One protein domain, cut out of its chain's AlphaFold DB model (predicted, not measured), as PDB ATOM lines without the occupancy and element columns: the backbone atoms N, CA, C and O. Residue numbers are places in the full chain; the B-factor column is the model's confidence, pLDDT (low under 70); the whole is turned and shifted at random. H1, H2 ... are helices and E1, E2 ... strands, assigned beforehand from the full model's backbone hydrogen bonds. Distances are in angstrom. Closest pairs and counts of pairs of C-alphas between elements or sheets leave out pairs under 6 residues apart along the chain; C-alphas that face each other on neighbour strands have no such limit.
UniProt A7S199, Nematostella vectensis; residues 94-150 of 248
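This is residues 94 to 150 of the 248 residues of a protein of Nematostella vectensis (UniProt A7S199). Three small two-stranded hairpins are strung along a long, loose rod: E3 and E4 at one end, E5 and E6 at the other, and E1 and E2 lying nearer to the E5 and E6 end. One short helical turn, H1, leads into E1, and the links of residues 118 to 122 and 133 to 139 run through the middle between the two end hairpins. The printed part has 57 residues, with one named helix and six named strands in the order H1, E1, E2, E3, E4, E5, E6; each hairpin is its own antiparallel sheet of two strands. The class is mostly strand, though under half of the residues, 28 of 57, are in named elements. The whole is loose, with a radius of gyration of the C-alphas of 13.4 A and spans of 47 by 22 by 17 A.

Start at Val 94 and pass residues 94 to 103 to reach H1, residues 104 to 107, which is too short for any O i to N i+4 pair but has its one O i to N i+3 pair within hydrogen-bond range. A tight link leads to E1, residues 108 to 111, which forms an antiparallel hairpin with E2, residues 114 to 117, at 141 degrees; look for N 109 and O 116, within hydrogen-bond range at 2.9 A. The closest C-alphas of H1 and E2 are those of Cys 107 and Ala 117, 6.1 A apart. Next, E3, residues 123 to 126, and E4, residues 129 to 132, form an antiparallel hairpin at 137 degrees, with N 124 and O 131 within hydrogen-bond range at 2.8 A. E5, residues 140 to 143, and E6, residues 146 to 149, form the last antiparallel hairpin at 147 degrees, with N 146 and O 143 within hydrogen-bond range at 3.1 A. The closest C-alphas of E2 and E5 are those of Ala 117 and Lys 140, at 6.8 A. Among the pairs that are apart are E2 and E3, E4 and E5, and E3 and E6.

Find C-alpha 104 at (9.339, 38.095, 10.664), where H1 begins; it runs 5.4 A to C-alpha 107. From there E1 measures 9.6 A, E2 9.9 A, E3 9.4 A, E4 10.2 A, E5 9.7 A and E6 10.0 A, each from first to last C-alpha. E3 begins at C-alpha 123, at (21.041, 51.027, 2.310), and E6 ends at C-alpha 149, at (0.546, 41.524, 12.498).

Look at Arg 128 and Asn 145 for the two C-alphas farthest apart, 47.1 A. The printed part has no cut; the link from E4 to E5 is short, the other links between named elements are tight, and none is long. The mean pLDDT of the printed part is 79.0, and residues 141 to 150 are under 70.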
ATOM      1  N   VAL A  94       8.839  41.529   3.007       80.62
ATOM      2  CA  VAL A  94       9.454  42.348   1.959       80.62
ATOM      3  C   VAL A  94       9.218  43.815   2.294       80.62
ATOM      4  O   VAL A  94       8.074  44.245   2.418       80.62
ATOM      5  N   CYS A  95      10.280  44.617   2.371       84.06
ATOM      6  CA  CYS A  95      10.143  46.066   2.405       84.06
ATOM      7  C   CYS A  95       9.479  46.537   1.095       84.06
ATOM      8  O   CYS A  95      10.098  46.412   0.035       84.06
ATOM      9  N   PRO A  96       8.296  47.167   1.125       78.12
ATOM     10  CA  PRO A  96       7.567  47.519  -0.097       78.12
ATOM     11  C   PRO A  96       8.254  48.629  -0.913       78.12
ATOM     12  O   PRO A  96       8.022  48.737  -2.110       78.12
ATOM     13  N   LYS A  97       9.146  49.424  -0.299       79.25
ATOM     14  CA  LYS A  97       9.907  50.483  -0.988       79.25
ATOM     15  C   LYS A  97      11.164  49.982  -1.711       79.25
ATOM     16  O   LYS A  97      11.354  50.287  -2.881       79.25
ATOM     17  N   CYS A  98      12.046  49.246  -1.026       83.69
ATOM     18  CA  CYS A  98      13.336  48.813  -1.586       83.69
ATOM     19  C   CYS A  98      13.436  47.310  -1.885       83.69
ATOM     20  O   CYS A  98      14.476  46.854  -2.352       83.69
ATOM     21  N   THR A  99      12.392  46.526  -1.606       81.12
ATOM     22  CA  THR A  99      12.329  45.063  -1.798       81.12
ATOM     23  C   THR A  99      13.316  44.232  -0.968       81.12
ATOM     24  O   THR A  99      13.434  43.026  -1.186       81.12
ATOM     25  N   LYS A 100      14.009  44.832   0.013       84.19
ATOM     26  CA  LYS A 100      14.834  44.083   0.973       84.19
ATOM     27  C   LYS A 100      13.958  43.144   1.793       84.19
ATOM     28  O   LYS A 100      12.855  43.506   2.195       84.19
ATOM     29  N   LEU A 101      14.490  41.961   2.049       81.38
ATOM     30  CA  LEU A 101      13.829  40.895   2.780       81.38
ATOM     31  C   LEU A 101      14.312  40.850   4.226       81.38
ATOM     32  O   LEU A 101      15.504  41.017   4.491       81.38
ATOM     33  N   TYR A 102      13.367  40.617   5.125       83.00
ATOM     34  CA  TYR A 102      13.555  40.500   6.565       83.00
ATOM     35  C   TYR A 102      12.883  39.225   7.053       83.00
ATOM     36  O   TYR A 102      11.844  38.832   6.515       83.00
ATOM     37  N   LYS A 103      13.442  38.580   8.078       83.94
ATOM     38  CA  LYS A 103      12.693  37.537   8.787       83.94
ATOM     39  C   LYS A 103      11.587  38.188   9.642       83.94
ATOM     40  O   LYS A 103      11.770  39.338  10.061       83.94
ATOM     41  N   PRO A 104      10.446  37.521   9.894       83.25
ATOM     42  CA  PRO A 104       9.339  38.095  10.664       83.25
ATOM     43  C   PRO A 104       9.776  38.641  12.028       83.25
ATOM     44  O   PRO A 104       9.367  39.736  12.413       83.25
ATOM     45  N   GLU A 105      10.696  37.949  12.697       83.00
ATOM     46  CA  GLU A 105      11.209  38.309  14.025       83.00
ATOM     47  C   GLU A 105      12.012  39.622  13.991       83.00
ATOM     48  O   GLU A 105      12.073  40.357  14.971       83.00
ATOM     49  N   GLN A 106      12.588  39.974  12.836       85.69
ATOM     50  CA  GLN A 106      13.362  41.205  12.639       85.69
ATOM     51  C   GLN A 106      12.484  42.428  12.340       85.69
ATOM     52  O   GLN A 106      12.998  43.544  12.244       85.69
ATOM     53  N   CYS A 107      11.180  42.235  12.140       86.62
ATOM     54  CA  CYS A 107      10.267  43.291  11.710       86.62
ATOM     55  C   CYS A 107       9.591  44.023  12.871       86.62
ATOM     56  O   CYS A 107       8.873  44.994  12.629       86.62
ATOM     57  N   THR A 108       9.827  43.597  14.110       88.06
ATOM     58  CA  THR A 108       9.261  44.213  15.313       88.06
ATOM     59  C   THR A 108      10.327  44.461  16.366       88.06
ATOM     60  O   THR A 108      11.312  43.733  16.432       88.06
ATOM     61  N   ILE A 109      10.113  45.474  17.197       87.62
ATOM     62  CA  ILE A 109      10.924  45.780  18.380       87.62
ATOM     63  C   ILE A 109       9.996  46.021  19.570       87.62
ATOM     64  O   ILE A 109       8.866  46.472  19.379       87.62
ATOM     65  N   ILE A 110      10.456  45.715  20.781       85.88
ATOM     66  CA  ILE A 110       9.724  46.021  22.014       85.88
ATOM     67  C   ILE A 110      10.258  47.351  22.541       85.88
ATOM     68  O   ILE A 110      11.448  47.474  22.811       85.88
ATOM     69  N   VAL A 111       9.381  48.343  22.661       84.75
ATOM     70  CA  VAL A 111       9.685  49.656  23.241       84.75
ATOM     71  C   VAL A 111       8.684  49.884  24.365       84.75
ATOM     72  O   VAL A 111       7.481  49.883  24.114       84.75
ATOM     73  N   ASN A 112       9.163  50.042  25.602       83.19
ATOM     74  CA  ASN A 112       8.324  50.245  26.794       83.19
ATOM     75  C   ASN A 112       7.213  49.184  26.937       83.19
ATOM     76  O   ASN A 112       6.038  49.514  27.073       83.19
ATOM     77  N   GLY A 113       7.571  47.904  26.785       79.12
ATOM     78  CA  GLY A 113       6.628  46.776  26.836       79.12
ATOM     79  C   GLY A 113       5.699  46.644  25.620       79.12
ATOM     80  O   GLY A 113       5.010  45.638  25.483       79.12
ATOM     81  N   ASN A 114       5.708  47.604  24.691       77.56
ATOM     82  CA  ASN A 114       4.867  47.589  23.500       77.56
ATOM     83  C   ASN A 114       5.627  47.081  22.274       77.56
ATOM     84  O   ASN A 114       6.698  47.585  21.934       77.56
ATOM     85  N   GLN A 115       5.035  46.136  21.541       80.31
ATOM     86  CA  GLN A 115       5.570  45.698  20.253       80.31
ATOM     87  C   GLN A 115       5.254  46.738  19.164       80.31
ATOM     88  O   GLN A 115       4.087  47.043  18.873       80.31
ATOM     89  N   VAL A 116       6.307  47.288  18.560       84.94
ATOM     90  CA  VAL A 116       6.273  48.339  17.537       84.94
ATOM     91  C   VAL A 116       6.888  47.820  16.236       84.94
ATOM     92  O   VAL A 116       7.840  47.038  16.239       84.94
ATOM     93  N   ALA A 117       6.336  48.250  15.099       86.75
ATOM     94  CA  ALA A 117       6.843  47.891  13.779       86.75
ATOM     95  C   ALA A 117       8.209  48.540  13.506       86.75
ATOM     96  O   ALA A 117       8.363  49.760  13.598       86.75
ATOM     97  N   ARG A 118       9.189  47.735  13.096       89.75
ATOM     98  CA  ARG A 118      10.524  48.210  12.726       89.75
ATOM     99  C   ARG A 118      10.511  48.859  11.340       89.75
ATOM    100  O   ARG A 118       9.735  48.488  10.451       89.75
ATOM    101  N   ARG A 119      11.412  49.823  11.139       91.31
ATOM    102  CA  ARG A 119      11.692  50.433   9.832       91.31
ATOM    103  C   ARG A 119      12.819  49.694   9.107       91.31
ATOM    104  O   ARG A 119      13.693  49.081   9.719       91.31
ATOM    105  N   CYS A 120      12.778  49.741   7.781       90.25
ATOM    106  CA  CYS A 120      13.757  49.124   6.901       90.25
ATOM    107  C   CYS A 120      15.111  49.842   6.993       90.25
ATOM    108  O   CYS A 120      15.232  50.996   6.588       90.25
ATOM    109  N   THR A 121      16.130  49.113   7.440       91.56
ATOM    110  CA  THR A 121      17.532  49.550   7.576       91.56
ATOM    111  C   THR A 121      18.380  49.287   6.323       91.56
ATOM    112  O   THR A 121      19.603  49.287   6.371       91.56
ATOM    113  N   ASN A 122      17.759  48.971   5.182       91.06
ATOM    114  CA  ASN A 122      18.510  48.678   3.962       91.06
ATOM    115  C   ASN A 122      19.093  49.961   3.357       91.06
ATOM    116  O   ASN A 122      18.340  50.901   3.093       91.06
ATOM    117  N   ALA A 123      20.390  49.958   3.054       89.56
ATOM    118  CA  ALA A 123      21.041  51.027   2.310       89.56
ATOM    119  C   ALA A 123      20.673  50.935   0.819       89.56
ATOM    120  O   ALA A 123      20.887  49.912   0.165       89.56
ATOM    121  N   VAL A 124      20.093  52.001   0.269       85.19
ATOM    122  CA  VAL A 124      19.644  52.088  -1.126       85.19
ATOM    123  C   VAL A 124      20.285  53.297  -1.796       85.19
ATOM    124  O   VAL A 124      20.401  54.368  -1.200       85.19
ATOM    125  N   ARG A 125      20.749  53.126  -3.038       81.19
ATOM    126  CA  ARG A 125      21.428  54.199  -3.770       81.19
ATOM    127  C   ARG A 125      20.376  55.094  -4.401       81.19
ATOM    128  O   ARG A 125      19.611  54.644  -5.249       81.19
ATOM    129  N   HIS A 126      20.337  56.353  -3.989       76.69
ATOM    130  CA  HIS A 126      19.406  57.352  -4.491       76.69
ATOM    131  C   HIS A 126      20.192  58.591  -4.922       76.69
ATOM    132  O   HIS A 126      20.923  59.168  -4.121       76.69
ATOM    133  N   ARG A 127      20.067  58.990  -6.197       76.62
ATOM    134  CA  ARG A 127      20.801  60.133  -6.785       76.62
ATOM    135  C   ARG A 127      22.307  60.099  -6.472       76.62
ATOM    136  O   ARG A 127      22.871  61.056  -5.962       76.62
ATOM    137  N   ARG A 128      22.950  58.960  -6.755       81.25
ATOM    138  CA  ARG A 128      24.386  58.678  -6.530       81.25
ATOM    139  C   ARG A 128      24.841  58.602  -5.061       81.25
ATOM    140  O   ARG A 128      25.910  58.044  -4.841       81.25
ATOM    141  N   GLN A 129      24.025  59.013  -4.089       80.94
ATOM    142  CA  GLN A 129      24.296  58.897  -2.649       80.94
ATOM    143  C   GLN A 129      23.674  57.629  -2.041       80.94
ATOM    144  O   GLN A 129      22.644  57.136  -2.509       80.94
ATOM    145  N   MET A 130      24.296  57.097  -0.990       83.75
ATOM    146  CA  MET A 130      23.781  55.967  -0.214       83.75
ATOM    147  C   MET A 130      22.878  56.497   0.907       83.75
ATOM    148  O   MET A 130      23.298  57.372   1.656       83.75
ATOM    149  N   ARG A 131      21.632  56.018   1.011       86.88
ATOM    150  CA  ARG A 131      20.699  56.407   2.086       86.88
ATOM    151  C   ARG A 131      19.948  55.196   2.621       86.88
ATOM    152  O   ARG A 131      19.671  54.263   1.868       86.88
ATOM    153  N   GLU A 132      19.576  55.214   3.895       89.50
ATOM    154  CA  GLU A 132      18.699  54.182   4.450       89.50
ATOM    155  C   GLU A 132      17.273  54.286   3.892       89.50
ATOM    156  O   GLU A 132      16.738  55.369   3.648       89.50
ATOM    157  N   CYS A 133      16.637  53.134   3.678       89.19
ATOM    158  CA  CYS A 133      15.297  53.062   3.110       89.19
ATOM    159  C   CYS A 133      14.227  53.689   4.019       89.19
ATOM    160  O   CYS A 133      13.318  54.363   3.517       89.19
ATOM    161  N   GLY A 134      14.281  53.388   5.321       89.88
ATOM    162  CA  GLY A 134      13.411  53.929   6.368       89.88
ATOM    163  C   GLY A 134      11.932  53.531   6.296       89.88
ATOM    164  O   GLY A 134      11.129  54.039   7.075       89.88
ATOM    165  N   HIS A 135      11.535  52.651   5.371       89.00
ATOM    166  CA  HIS A 135      10.126  52.304   5.168       89.00
ATOM    167  C   HIS A 135       9.632  51.307   6.227       89.00
ATOM    168  O   HIS A 135      10.361  50.384   6.585       89.00
ATOM    169  N   GLN A 136       8.406  51.474   6.720       87.06
ATOM    170  CA  GLN A 136       7.825  50.600   7.744       87.06
ATOM    171  C   GLN A 136       7.606  49.176   7.204       87.06
ATOM    172  O   GLN A 136       7.015  49.000   6.143       87.06
ATOM    173  N   LEU A 137       8.098  48.159   7.918       85.44
ATOM    174  CA  LEU A 137       8.092  46.776   7.422       85.44
ATOM    175  C   LEU A 137       6.738  46.078   7.581       85.44
ATOM    176  O   LEU A 137       6.346  45.304   6.713       85.44
ATOM    177  N   VAL A 138       6.024  46.353   8.674       83.19
ATOM    178  CA  VAL A 138       4.734  45.723   8.997       83.19
ATOM    179  C   VAL A 138       3.737  46.756   9.509       83.19
ATOM    180  O   VAL A 138       4.108  47.716  10.187       83.19
ATOM    181  N   LYS A 139       2.451  46.571   9.203       79.56
ATOM    182  CA  LYS A 139       1.369  47.400   9.748       79.56
ATOM    183  C   LYS A 139       0.829  46.738  11.016       79.56
ATOM    184  O   LYS A 139       0.437  45.573  10.973       79.56
ATOM    185  N   LYS A 140       0.814  47.471  12.132       71.38
ATOM    186  CA  LYS A 140       0.159  47.032  13.372       71.38
ATOM    187  C   LYS A 140      -1.357  47.123  13.182       71.38
ATOM    188  O   LYS A 140      -1.843  48.150  12.711       71.38
ATOM    189  N   VAL A 141      -2.082  46.065  13.531       67.44
ATOM    190  CA  VAL A 141      -3.549  46.064  13.584       67.44
ATOM    191  C   VAL A 141      -3.954  45.716  15.013       67.44
ATOM    192  O   VAL A 141      -3.536  44.687  15.544       67.44
ATOM    193  N   VAL A 142      -4.719  46.605  15.646       61.94
ATOM    194  CA  VAL A 142      -5.288  46.375  16.979       61.94
ATOM    195  C   VAL A 142      -6.658  45.740  16.773       61.94
ATOM    196  O   VAL A 142      -7.541  46.363  16.190       61.94
ATOM    197  N   LEU A 143      -6.811  44.484  17.186       51.94
ATOM    198  CA  LEU A 143      -8.113  43.830  17.313       51.94
ATOM    199  C   LEU A 143      -8.523  43.905  18.782       51.94
ATOM    200  O   LEU A 143      -7.654  43.914  19.655       51.94
ATOM    201  N   THR A 144      -9.828  43.925  19.043       52.56
ATOM    202  CA  THR A 144     -10.439  44.254  20.341       52.56
ATOM    203  C   THR A 144      -9.944  43.410  21.521       52.56
ATOM    204  O   THR A 144     -10.185  43.813  22.642       52.56
ATOM    205  N   ASN A 145      -9.204  42.311  21.309       52.62
ATOM    206  CA  ASN A 145      -8.550  41.540  22.376       52.62
ATOM    207  C   ASN A 145      -7.187  40.906  22.000       52.62
ATOM    208  O   ASN A 145      -6.778  39.950  22.648       52.62
ATOM    209  N   ASN A 146      -6.472  41.370  20.961       49.75
ATOM    210  CA  ASN A 146      -5.074  40.955  20.708       49.75
ATOM    211  C   ASN A 146      -4.410  41.776  19.586       49.75
ATOM    212  O   ASN A 146      -5.019  42.049  18.549       49.75
ATOM    213  N   THR A 147      -3.129  42.134  19.744       52.09
ATOM    214  CA  THR A 147      -2.337  42.736  18.653       52.09
ATOM    215  C   THR A 147      -1.943  41.643  17.655       52.09
ATOM    216  O   THR A 147      -1.238  40.709  18.024       52.09
ATOM    217  N   GLN A 148      -2.356  41.758  16.387       55.28
ATOM    218  CA  GLN A 148      -1.953  40.832  15.321       55.28
ATOM    219  C   GLN A 148      -1.261  41.582  14.176       55.28
ATOM    220  O   GLN A 148      -1.721  42.630  13.716       55.28
ATOM    221  N   PHE A 149      -0.154  41.026  13.682       57.97
ATOM    222  CA  PHE A 149       0.546  41.524  12.498       57.97
ATOM    223  C   PHE A 149       0.155  40.682  11.283       57.97
ATOM    224  O   PHE A 149       0.220  39.456  11.321       57.97
ATOM    225  N   ARG A 150      -0.243  41.334  10.185       45.28
ATOM    226  CA  ARG A 150      -0.586  40.650   8.930       45.28
ATOM    227  C   ARG A 150       0.643  40.574   8.024       45.28
ATOM    228  O   ARG A 150       1.200  41.607   7.659       45.28
TER     229      ARG A 150